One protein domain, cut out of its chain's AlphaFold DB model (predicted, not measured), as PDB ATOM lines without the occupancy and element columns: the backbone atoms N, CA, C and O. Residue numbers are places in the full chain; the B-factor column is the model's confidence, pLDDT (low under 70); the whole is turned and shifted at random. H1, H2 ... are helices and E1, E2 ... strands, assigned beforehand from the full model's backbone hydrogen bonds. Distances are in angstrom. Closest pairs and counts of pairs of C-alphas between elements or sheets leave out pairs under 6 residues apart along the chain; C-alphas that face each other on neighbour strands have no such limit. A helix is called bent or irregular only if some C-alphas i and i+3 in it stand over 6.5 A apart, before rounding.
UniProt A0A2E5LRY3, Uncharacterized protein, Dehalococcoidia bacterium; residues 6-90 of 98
ATOM      1  N   SER A   6     240.129 -38.537 292.964       96.75
ATOM      2  CA  SER A   6     241.445 -38.565 293.601       96.75
ATOM      3  C   SER A   6     241.398 -38.978 295.071       96.75
ATOM      4  O   SER A   6     240.361 -38.925 295.733       96.75
ATOM      5  N   LYS A   7     242.545 -39.431 295.579       97.88
ATOM      6  CA  LYS A   7     242.761 -39.795 296.976       97.88
ATOM      7  C   LYS A   7     244.224 -39.583 297.347       97.88
ATOM      8  O   LYS A   7     245.111 -40.086 296.667       97.88
ATOM      9  N   THR A   8     244.471 -38.922 298.470       97.88
ATOM     10  CA  THR A   8     245.792 -38.906 299.112       97.88
ATOM     11  C   THR A   8     245.828 -39.977 300.192       97.88
ATOM     12  O   THR A   8     244.890 -40.094 300.984       97.88
ATOM     13  N   ILE A   9     246.895 -40.772 300.225       97.81
ATOM     14  CA  ILE A   9     247.105 -41.796 301.249       97.81
ATOM     15  C   ILE A   9     248.393 -41.528 302.031       97.81
ATOM     16  O   ILE A   9     249.389 -41.129 301.423       97.81
ATOM     17  N   PRO A  10     248.401 -41.748 303.360       96.88
ATOM     18  CA  PRO A  10     249.634 -41.748 304.129       96.88
ATOM     19  C   PRO A  10     250.427 -43.019 303.828       96.88
ATOM     20  O   PRO A  10     249.864 -44.115 303.775       96.88
ATOM     21  N   ILE A  11     251.736 -42.878 303.663       95.69
ATOM     22  CA  ILE A  11     252.670 -43.996 303.520       95.69
ATOM     23  C   ILE A  11     253.948 -43.704 304.303       95.69
ATOM     24  O   ILE A  11     254.195 -42.570 304.699       95.69
ATOM     25  N   LYS A  12     254.777 -44.721 304.523       95.56
ATOM     26  CA  LYS A  12     256.112 -44.550 305.093       95.56
ATOM     27  C   LYS A  12     257.118 -45.262 304.206       95.56
ATOM     28  O   LYS A  12     256.977 -46.458 303.968       95.56
ATOM     29  N   GLY A  13     258.137 -44.543 303.762       94.44
ATOM     30  CA  GLY A  13     259.236 -45.125 303.003       94.44
ATOM     31  C   GLY A  13     260.248 -44.076 302.573       94.44
ATOM     32  O   GLY A  13     260.284 -42.973 303.122       94.44
ATOM     33  N   SER A  14     260.990 -44.399 301.522       94.62
ATOM     34  CA  SER A  14     261.904 -43.471 300.865       94.62
ATOM     35  C   SER A  14     261.799 -43.640 299.353       94.62
ATOM     36  O   SER A  14     261.518 -44.733 298.857       94.62
ATOM     37  N   ALA A  15     262.032 -42.563 298.617       93.25
ATOM     38  CA  ALA A  15     262.051 -42.542 297.164       93.25
ATOM     39  C   ALA A  15     263.373 -41.967 296.658       93.25
ATOM     40  O   ALA A  15     264.077 -41.283 297.395       93.25
ATOM     41  N   LYS A  16     263.724 -42.277 295.407       91.81
ATOM     42  CA  LYS A  16     264.975 -41.844 294.784       91.81
ATOM     43  C   LYS A  16     264.698 -41.013 293.539       91.81
ATOM     44  O   LYS A  16     263.975 -41.460 292.654       91.81
ATOM     45  N   GLU A  17     265.341 -39.860 293.450       88.94
ATOM     46  CA  GLU A  17     265.427 -39.030 292.247       88.94
ATOM     47  C   GLU A  17     266.897 -38.794 291.853       88.94
ATOM     48  O   GLU A  17     267.804 -39.411 292.421       88.94
ATOM     49  N   SER A  18     267.157 -37.948 290.850       87.50
ATOM     50  CA  SER A  18     268.523 -37.691 290.364       87.50
ATOM     51  C   SER A  18     269.458 -37.155 291.451       87.50
ATOM     52  O   SER A  18     270.631 -37.512 291.471       87.50
ATOM     53  N   GLU A  19     268.930 -36.339 292.365       84.25
ATOM     54  CA  GLU A  19     269.692 -35.672 293.429       84.25
ATOM     55  C   GLU A  19     269.907 -36.552 294.672       84.25
ATOM     56  O   GLU A  19     270.712 -36.213 295.536       84.25
ATOM     57  N   GLY A  20     269.222 -37.698 294.779       89.56
ATOM     58  CA  GLY A  20     269.390 -38.613 295.906       89.56
ATOM     59  C   GLY A  20     268.099 -39.255 296.396       89.56
ATOM     60  O   GLY A  20     267.116 -39.369 295.665       89.56
ATOM     61  N   TRP A  21     268.143 -39.726 297.642       92.62
ATOM     62  CA  TRP A  21     267.004 -40.317 298.338       92.62
ATOM     63  C   TRP A  21     266.309 -39.280 299.220       92.62
ATOM     64  O   TRP A  21     266.981 -38.459 299.839       92.62
ATOM     65  N   PHE A  22     264.986 -39.363 299.320       91.50
ATOM     66  CA  PHE A  22     264.174 -38.534 300.208       91.50
ATOM     67  C   PHE A  22     263.068 -39.356 300.874       91.50
ATOM     68  O   PHE A  22     262.643 -40.393 300.353       91.50
ATOM     69  N   ASP A  23     262.608 -38.896 302.034       92.75
ATOM     70  CA  ASP A  23     261.530 -39.548 302.774       92.75
ATOM     71  C   ASP A  23     260.172 -39.288 302.124       92.75
ATOM     72  O   ASP A  23     259.861 -38.172 301.703       92.75
ATOM     73  N   ILE A  24     259.331 -40.322 302.102       94.00
ATOM     74  CA  ILE A  24     257.955 -40.230 301.607       94.00
ATOM     75  C   ILE A  24     256.987 -40.451 302.762       94.00
ATOM     76  O   ILE A  24     257.085 -41.424 303.515       94.00
ATOM     77  N   ASN A  25     256.037 -39.530 302.880       94.94
ATOM     78  CA  ASN A  25     254.986 -39.569 303.894       94.94
ATOM     79  C   ASN A  25     253.583 -39.724 303.280       94.94
ATOM     80  O   ASN A  25     252.641 -40.123 303.965       94.94
ATOM     81  N   THR A  26     253.437 -39.424 301.988       96.00
ATOM     82  CA  THR A  26     252.161 -39.428 301.276       96.00
ATOM     83  C   THR A  26     252.339 -39.800 299.807       96.00
ATOM     84  O   THR A  26     253.407 -39.608 299.226       96.00
ATOM     85  N   ILE A  27     251.270 -40.328 299.207       97.31
ATOM     86  CA  ILE A  27     251.103 -40.451 297.753       97.31
ATOM     87  C   ILE A  27     249.734 -39.896 297.383       97.31
ATOM     88  O   ILE A  27     248.729 -40.229 298.020       97.31
ATOM     89  N   ASN A  28     249.691 -39.088 296.328       97.56
ATOM     90  CA  ASN A  28     248.459 -38.665 295.678       97.56
ATOM     91  C   ASN A  28     248.136 -39.627 294.534       97.56
ATOM     92  O   ASN A  28     248.985 -39.900 293.690       97.56
ATOM     93  N   ILE A  29     246.908 -40.129 294.509       97.75
ATOM     94  CA  ILE A  29     246.404 -41.051 293.493       97.75
ATOM     95  C   ILE A  29     245.228 -40.375 292.798       97.75
ATOM     96  O   ILE A  29     244.324 -39.887 293.476       97.75
ATOM     97  N   SER A  30     245.195 -40.363 291.470       97.69
ATOM     98  CA  SER A  30     244.024 -39.901 290.719       97.69
ATOM     99  C   SER A  30     243.718 -40.799 289.532       97.69
ATOM    100  O   SER A  30     244.607 -41.461 289.010       97.69
ATOM    101  N   TYR A  31     242.454 -40.827 289.116       97.31
ATOM    102  CA  TYR A  31     242.038 -41.388 287.834       97.31
ATOM    103  C   TYR A  31     241.684 -40.213 286.924       97.31
ATOM    104  O   TYR A  31     240.553 -39.754 286.959       97.31
ATOM    105  N   ASP A  32     242.620 -39.650 286.167       95.38
ATOM    106  CA  ASP A  32     242.345 -38.468 285.336       95.38
ATOM    107  C   ASP A  32     243.214 -38.445 284.072       95.38
ATOM    108  O   ASP A  32     243.969 -39.379 283.813       95.38
ATOM    109  N   HIS A  33     243.085 -37.399 283.261       92.19
ATOM    110  CA  HIS A  33     243.850 -37.225 282.037       92.19
ATOM    111  C   HIS A  33     245.345 -37.140 282.382       92.19
ATOM    112  O   HIS A  33     245.725 -36.309 283.214       92.19
ATOM    113  N   PRO A  34     246.188 -37.985 281.768       93.81
ATOM    114  CA  PRO A  34     247.631 -37.890 281.923       93.81
ATOM    115  C   PRO A  34     248.164 -36.601 281.292       93.81
ATOM    116  O   PRO A  34     247.559 -36.027 280.383       93.81
ATOM    117  N   PHE A  35     249.334 -36.169 281.744       92.56
ATOM    118  CA  PHE A  35     250.073 -35.075 281.134       92.56
ATOM    119  C   PHE A  35     250.964 -35.556 279.983       92.56
ATOM    120  O   PHE A  35     251.130 -34.838 278.995       92.56
ATOM    121  N   LYS A  36     251.561 -36.752 280.096       95.81
ATOM    122  CA  LYS A  36     252.549 -37.268 279.138       95.81
ATOM    123  C   LYS A  36     252.103 -38.522 278.388       95.81
ATOM    124  O   LYS A  36     252.461 -38.660 277.217       95.81
ATOM    125  N   ALA A  37     251.403 -39.445 279.037       94.31
ATOM    126  CA  ALA A  37     250.941 -40.679 278.413       94.31
ATOM    127  C   ALA A  37     249.848 -40.401 277.367       94.31
ATOM    128  O   ALA A  37     248.970 -39.572 277.580       94.31
ATOM    129  N   ASP A  38     249.875 -41.126 276.248       94.88
ATOM    130  CA  ASP A  38     248.848 -41.026 275.203       94.88
ATOM    131  C   ASP A  38     247.639 -41.913 275.554       94.88
ATOM    132  O   ASP A  38     247.437 -42.991 274.994       94.88
ATOM    133  N   LEU A  39     246.891 -41.511 276.585       93.12
ATOM    134  CA  LEU A  39     245.719 -42.224 277.098       93.12
ATOM    135  C   LEU A  39     244.579 -41.238 277.363       93.12
ATOM    136  O   LEU A  39     244.805 -40.130 277.840       93.12
ATOM    137  N   GLY A  40     243.332 -41.663 277.132       92.19
ATOM    138  CA  GLY A  40     242.161 -40.841 277.474       92.19
ATOM    139  C   GLY A  40     242.013 -40.607 278.983       92.19
ATOM    140  O   GLY A  40     241.655 -39.512 279.406       92.19
ATOM    141  N   TYR A  41     242.324 -41.624 279.790       94.19
ATOM    142  CA  TYR A  41     242.400 -41.554 281.250       94.19
ATOM    143  C   TYR A  41     243.540 -42.437 281.751       94.19
ATOM    144  O   TYR A  41     243.817 -43.492 281.171       94.19
ATOM    145  N   ALA A  42     244.161 -42.023 282.849       97.06
ATOM    146  CA  ALA A  42     245.254 -42.717 283.502       97.06
ATOM    147  C   ALA A  42     245.051 -42.767 285.019       97.06
ATOM    148  O   ALA A  42     244.397 -41.908 285.610       97.06
ATOM    149  N   ILE A  43     245.651 -43.773 285.652       98.19
ATOM    150  CA  ILE A  43     245.952 -43.747 287.078       98.19
ATOM    151  C   ILE A  43     247.258 -42.976 287.251       98.19
ATOM    152  O   ILE A  43     248.313 -43.446 286.822       98.19
ATOM    153  N   ASN A  44     247.183 -41.810 287.883       97.75
ATOM    154  CA  ASN A  44     248.349 -40.991 288.187       97.75
ATOM    155  C   ASN A  44     248.763 -41.210 289.641       97.75
ATOM    156  O   ASN A  44     247.924 -41.131 290.540       97.75
ATOM    157  N   LEU A  45     250.050 -41.468 289.863       97.69
ATOM    158  CA  LEU A  45     250.663 -41.539 291.187       97.69
ATOM    159  C   LEU A  45     251.660 -40.390 291.305       97.69
ATOM    160  O   LEU A  45     252.617 -40.339 290.538       97.69
ATOM    161  N   ASP A  46     251.435 -39.482 292.249       96.25
ATOM    162  CA  ASP A  46     252.283 -38.316 292.501       96.25
ATOM    163  C   ASP A  46     252.833 -38.379 293.930       96.25
ATOM    164  O   ASP A  46     252.078 -38.351 294.909       96.25
ATOM    165  N   ILE A  47     254.155 -38.506 294.033       96.00
ATOM    166  CA  ILE A  47     254.905 -38.569 295.285       96.00
ATOM    167  C   ILE A  47     255.696 -37.263 295.440       96.00
ATOM    168  O   ILE A  47     256.744 -37.114 294.801       96.00
ATOM    169  N   PRO A  48     255.229 -36.308 296.263       92.75
ATOM    170  CA  PRO A  48     255.912 -35.033 296.440       92.75
ATOM    171  C   PRO A  48     257.195 -35.191 297.265       92.75
ATOM    172  O   PRO A  48     257.186 -35.828 298.319       92.75
ATOM    173  N   ASN A  49     258.280 -34.546 296.834       90.06
ATOM    174  CA  ASN A  49     259.456 -34.338 297.671       90.06
ATOM    175  C   ASN A  49     259.288 -33.023 298.447       90.06
ATOM    176  O   ASN A  49     259.353 -31.933 297.883       90.06
ATOM    177  N   GLN A  50     259.043 -33.130 299.754       77.38
ATOM    178  CA  GLN A  50     258.869 -31.973 300.644       77.38
ATOM    179  C   GLN A  50     260.174 -31.525 301.320       77.38
ATOM    180  O   GLN A  50     260.164 -30.561 302.079       77.38
ATOM    181  N   SER A  51     261.278 -32.244 301.090       73.00
ATOM    182  CA  SER A  51     262.558 -32.017 301.776       73.00
ATOM    183  C   SER A  51     263.469 -31.013 301.069       73.00
ATOM    184  O   SER A  51     264.422 -30.521 301.668       73.00
ATOM    185  N   SER A  52     263.184 -30.697 299.807       63.50
ATOM    186  CA  SER A  52     263.989 -29.800 298.987       63.50
ATOM    187  C   SER A  52     263.390 -28.394 298.918       63.50
ATOM    188  O   SER A  52     262.189 -28.220 298.723       63.50
ATOM    189  N   ASP A  53     264.254 -27.373 298.947       67.75
ATOM    190  CA  ASP A  53     263.890 -25.975 298.641       67.75
ATOM    191  C   ASP A  53     263.320 -25.812 297.216       67.75
ATOM    192  O   ASP A  53     262.694 -24.809 296.871       67.75
ATOM    193  N   LYS A  54     263.549 -26.817 296.363       70.56
ATOM    194  CA  LYS A  54     262.930 -26.972 295.051       70.56
ATOM    195  C   LYS A  54     261.750 -27.923 295.155       70.56
ATOM    196  O   LYS A  54     261.877 -29.023 295.672       70.56
ATOM    197  N   PHE A  55     260.627 -27.539 294.574       74.56
ATOM    198  CA  PHE A  55     259.464 -28.405 294.465       74.56
ATOM    199  C   PHE A  55     259.733 -29.528 293.446       74.56
ATOM    200  O   PHE A  55     259.578 -29.315 292.242       74.56
ATOM    201  N   SER A  56     260.169 -30.703 293.910       86.75
ATOM    202  CA  SER A  56     260.296 -31.913 293.086       86.75
ATOM    203  C   SER A  56     259.278 -32.974 293.502       86.75
ATOM    204  O   SER A  56     258.599 -32.873 294.528       86.75
ATOM    205  N   ARG A  57     259.067 -33.950 292.621       92.12
ATOM    206  CA  ARG A  57     258.078 -35.019 292.775       92.12
ATOM    207  C   ARG A  57     258.373 -36.140 291.795       92.12
ATOM    208  O   ARG A  57     258.883 -35.893 290.702       92.12
ATOM    209  N   ILE A  58     257.978 -37.349 292.158       94.56
ATOM    210  CA  ILE A  58     257.968 -38.491 291.248       94.56
ATOM    211  C   ILE A  58     256.539 -38.681 290.756       94.56
ATOM    212  O   ILE A  58     255.617 -38.764 291.564       94.56
ATOM    213  N   ILE A  59     256.366 -38.751 289.436       95.31
ATOM    214  CA  ILE A  59     255.064 -38.942 288.795       95.31
ATOM    215  C   ILE A  59     255.094 -40.224 287.969       95.31
ATOM    216  O   ILE A  59     256.005 -40.428 287.164       95.31
ATOM    217  N   LEU A  60     254.081 -41.068 288.148       97.31
ATOM    218  CA  LEU A  60     253.768 -42.176 287.251       97.31
ATOM    219  C   LEU A  60     252.393 -41.939 286.634       97.31
ATOM    220  O   LEU A  60     251.457 -41.581 287.343       97.31
ATOM    221  N   GLU A  61     252.266 -42.213 285.340       97.94
ATOM    222  CA  GLU A  61     251.000 -42.185 284.605       97.94
ATOM    223  C   GLU A  61     250.781 -43.565 283.989       97.94
ATOM    224  O   GLU A  61     251.553 -44.011 283.138       97.94
ATOM    225  N   LEU A  62     249.765 -44.280 284.462       98.31
ATOM    226  CA  LEU A  62     249.529 -45.677 284.111       98.31
ATOM    227  C   LEU A  62     248.177 -45.839 283.430       98.31
ATOM    228  O   LEU A  62     247.190 -45.226 283.831       98.31
ATOM    229  N   SER A  63     248.092 -46.746 282.457       97.81
ATOM    230  CA  SER A  63     246.779 -47.216 282.010       97.81
ATOM    231  C   SER A  63     246.034 -47.897 283.172       97.81
ATOM    232  O   SER A  63     246.683 -48.466 284.060       97.81
ATOM    233  N   PRO A  64     244.690 -47.907 283.182       96.00
ATOM    234  CA  PRO A  64     243.923 -48.623 284.204       96.00
ATOM    235  C   PRO A  64     244.284 -50.117 284.292       96.00
ATOM    236  O   PRO A  64     244.329 -50.698 285.379       96.00
ATOM    237  N   GLN A  65     244.605 -50.729 283.151       97.56
ATOM    238  CA  GLN A  65     245.065 -52.111 283.057       97.56
ATOM    239  C   GLN A  65     246.436 -52.277 283.721       97.56
ATOM    240  O   GLN A  65     246.585 -53.120 284.599       97.56
ATOM    241  N   SER A  66     247.413 -51.430 283.380       98.31
ATOM    242  CA  SER A  66     248.747 -51.459 283.995       98.31
ATOM    243  C   SER A  66     248.699 -51.196 285.501       98.31
ATOM    244  O   SER A  66     249.454 -51.809 286.250       98.31
ATOM    245  N   ALA A  67     247.801 -50.322 285.960       97.75
ATOM    246  CA  ALA A  67     247.587 -50.083 287.383       97.75
ATOM    247  C   ALA A  67     247.020 -51.321 288.098       97.75
ATOM    248  O   ALA A  67     247.468 -51.649 289.195       97.75
ATOM    249  N   SER A  68     246.095 -52.047 287.464       98.00
ATOM    250  CA  SER A  68     245.582 -53.320 287.992       98.00
ATOM    251  C   SER A  68     246.696 -54.372 288.082       98.00
ATOM    252  O   SER A  68     246.878 -54.984 289.131       98.00
ATOM    253  N   THR A  69     247.525 -54.498 287.038       98.56
ATOM    254  CA  THR A  69     248.702 -55.384 287.048       98.56
ATOM    255  C   THR A  69     249.714 -55.003 288.133       98.56
ATOM    256  O   THR A  69     250.281 -55.881 288.780       98.56
ATOM    257  N   LEU A  70     249.933 -53.705 288.377       98.25
ATOM    258  CA  LEU A  70     250.792 -53.238 289.468       98.25
ATOM    259  C   LEU A  70     250.250 -53.683 290.834       98.25
ATOM    260  O   LEU A  70     251.021 -54.161 291.662       98.25
ATOM    261  N   ILE A  71     248.940 -53.558 291.068       98.31
ATOM    262  CA  ILE A  71     248.300 -53.996 292.319       98.31
ATOM    263  C   ILE A  71     248.507 -55.498 292.530       98.31
ATOM    264  O   ILE A  71     248.923 -55.907 293.613       98.31
ATOM    265  N   GLU A  72     248.271 -56.311 291.499       98.56
ATOM    266  CA  GLU A  72     248.480 -57.762 291.561       98.56
ATOM    267  C   GLU A  72     249.942 -58.115 291.868       98.56
ATOM    268  O   GLU A  72     250.213 -58.918 292.762       98.56
ATOM    269  N   GLY A  73     250.895 -57.477 291.181       98.75
ATOM    270  CA  GLY A  73     252.322 -57.684 291.425       98.75
ATOM    271  C   GLY A  73     252.737 -57.310 292.851       98.75
ATOM    272  O   GLY A  73     253.440 -58.074 293.512       98.75
ATOM    273  N   LEU A  74     252.250 -56.175 293.367       98.06
ATOM    274  CA  LEU A  74     252.493 -55.753 294.752       98.06
ATOM    275  C   LEU A  74     251.943 -56.772 295.757       98.06
ATOM    276  O   LEU A  74     252.642 -57.137 296.700       98.06
ATOM    277  N   GLN A  75     250.720 -57.268 295.548       98.56
ATOM    278  CA  GLN A  75     250.106 -58.276 296.418       98.56
ATOM    279  C   GLN A  75     250.903 -59.587 296.436       98.56
ATOM    280  O   GLN A  75     251.125 -60.151 297.509       98.56
ATOM    281  N   GLN A  76     251.375 -60.054 295.278       98.50
ATOM    282  CA  GLN A  76     252.176 -61.280 295.171       98.50
ATOM    283  C   GLN A  76     253.527 -61.157 295.891       98.50
ATOM    284  O   GLN A  76     253.932 -62.065 296.625       98.50
ATOM    285  N   VAL A  77     254.213 -60.022 295.724       98.25
ATOM    286  CA  VAL A  77     255.494 -59.761 296.396       98.25
ATOM    287  C   VAL A  77     255.302 -59.647 297.909       98.25
ATOM    288  O   VAL A  77     256.067 -60.249 298.660       98.25
ATOM    289  N   LEU A  78     254.252 -58.958 298.372       97.69
ATOM    290  CA  LEU A  78     253.921 -58.870 299.799       97.69
ATOM    291  C   LEU A  78     253.625 -60.244 300.410       97.69
ATOM    292  O   LEU A  78     254.140 -60.560 301.479       97.69
ATOM    293  N   ALA A  79     252.839 -61.081 299.725       97.00
ATOM    294  CA  ALA A  79     252.552 -62.438 300.186       97.00
ATOM    295  C   ALA A  79     253.834 -63.276 300.326       97.00
ATOM    296  O   ALA A  79     254.012 -63.983 301.319       97.00
ATOM    297  N   SER A  80     254.752 -63.144 299.367       96.88
ATOM    298  CA  SER A  80     256.049 -63.829 299.391       96.88
ATOM    299  C   SER A  80     256.939 -63.330 300.537       96.88
ATOM    300  O   SER A  80     257.547 -64.137 301.237       96.88
ATOM    301  N   GLY A  81     256.975 -62.014 300.773       96.44
ATOM    302  CA  GLY A  81     257.698 -61.409 301.896       96.44
ATOM    303  C   GLY A  81     257.183 -61.888 303.255       96.44
ATOM    304  O   GLY A  81     257.965 -62.359 304.075       96.44
ATOM    305  N   HIS A  82     255.862 -61.884 303.466       94.81
ATOM    306  CA  HIS A  82     255.267 -62.373 304.715       94.81
ATOM    307  C   HIS A  82     255.558 -63.857 304.976       94.81
ATOM    308  O   HIS A  82     255.782 -64.249 306.123       94.81
ATOM    309  N   ALA A  83     255.581 -64.688 303.929       92.75
ATOM    310  CA  ALA A  83     255.961 -66.089 304.067       92.75
ATOM    311  C   ALA A  83     257.410 -66.225 304.576       92.75
ATOM    312  O   ALA A  83     257.658 -66.985 305.514       92.75
ATOM    313  N   LEU A  84     258.353 -65.440 304.039       91.94
ATOM    314  CA  LEU A  84     259.744 -65.418 304.512       91.94
ATOM    315  C   LEU A  84     259.857 -64.970 305.976       91.94
ATOM    316  O   LEU A  84     260.541 -65.628 306.766       91.94
ATOM    317  N   ASP A  85     259.158 -63.905 306.365       89.31
ATOM    318  CA  ASP A  85     259.179 -63.404 307.745       89.31
ATOM    319  C   ASP A  85     258.628 -64.444 308.733       89.31
ATOM    320  O   ASP A  85     259.195 -64.658 309.808       89.31
ATOM    321  N   SER A  86     257.573 -65.167 308.339       82.19
ATOM    322  CA  SER A  86     256.964 -66.217 309.163       82.19
ATOM    323  C   SER A  86     257.884 -67.428 309.385       82.19
ATOM    324  O   SER A  86     257.900 -67.995 310.476       82.19
ATOM    325  N   HIS A  87     258.711 -67.788 308.396       68.06
ATOM    326  CA  HIS A  87     259.687 -68.879 308.515       68.06
ATOM    327  C   HIS A  87     260.970 -68.468 309.252       68.06
ATOM    328  O   HIS A  87     261.617 -69.299 309.892       68.06
ATOM    329  N   SER A  88     261.322 -67.182 309.215       60.09
ATOM    330  CA  SER A  88     262.484 -66.638 309.928       60.09
ATOM    331  C   SER A  88     262.336 -66.753 311.453       60.09
ATOM    332  O   SER A  88     263.329 -66.959 312.154       60.09
ATOM    333  N   GLY A  89     261.100 -66.699 311.965       56.28
ATOM    334  CA  GLY A  89     260.782 -66.824 313.393       56.28
ATOM    335  C   GLY A  89     260.906 -68.235 313.990       56.28
ATOM    336  O   GLY A  89     261.069 -68.356 315.201       56.28
ATOM    337  N   ASP A  90     260.886 -69.298 313.178       54.59
ATOM    338  CA  ASP A  90     260.892 -70.699 313.655       54.59
ATOM    339  C   ASP A  90     262.320 -71.275 313.819       54.59
ATOM    340  O   ASP A  90     262.596 -72.184 314.605       54.59
TER     341      ASP A  90
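This is residues 6 to 90 of the 98 residues of an uncharacterized protein of Dehalococcoidia bacterium (UniProt A0A2E5LRY3). A strongly twisted sheet of four strands, E1 to E4, makes the body, and one long helix, H1, runs away from it as an arm, meeting the sheet only near the helix's first turns, so that sheet and helix make a V. The hairpin E1 and E2 is sharply bent, and its tip comes round towards E4, with the C-alphas of Glu 17 and Ile 58 7.5 A apart. The printed part has 85 residues, with four named strands followed by one named helix, in the class mixed, helices and strands. The sheet's order is E1, E2, E3, E4, all antiparallel. The whole is loose, with a radius of gyration of the C-alphas of 15.7 A, and spans 49 by 34 by 23 A.

E1, residues 6 to 17, begins with C-alpha 6 at (241.445, -38.565, 293.601), measures 24.0 A and bends by 99 degrees at residue 12. E2, residues 20 to 32, measures 29.0 A and bends by 85 degrees at residue 23. E3, residues 42 to 49, measures 21.7 A, and E4, residues 56 to 62, measures 19.6 A. H1, residues 64 to 88, runs 36.5 A from C-alpha 64 at (243.923, -48.623, 284.204) to C-alpha 88 at (262.484, -66.638, 309.928).

The strands form a meander, each the antiparallel neighbour of the one before, and E1 and E4 are the edge strands. In the hairpin E1 and E2, at 149 degrees, N 7 and O 29 are within hydrogen-bond range at 2.8 A, and N 22 and O 15 at 2.9 A. In the hairpin E2 and E3, at 151 degrees, N 44 and O 30 are within range at 2.8 A. In the hairpin E3 and E4, at 165 degrees, N 43 and O 62 are within range at 2.8 A. H1 is on the sheet but only grazes it, with its residues 64 to 70; the closest C-alphas of E3 and H1 are those of Ile 43 and Pro 64, 6.0 A apart. In H1 every O i to N i+4 pair is within hydrogen-bond range.

The C-alphas farthest apart are those of Gly 40 and Asp 90, 50.5 A. Residues 71 to 90, of which 71 to 88 belong to H1, stand free; without them the body spans 34 by 22 by 19 A. The links E1 to E2 and E4 to H1 are tight, those from E2 to E3 and E3 to E4 are short, and there is no long link. The printed part has no cut. Its mean pLDDT is 91.7, with residues 52 to 53 and 87 to 90 under 70.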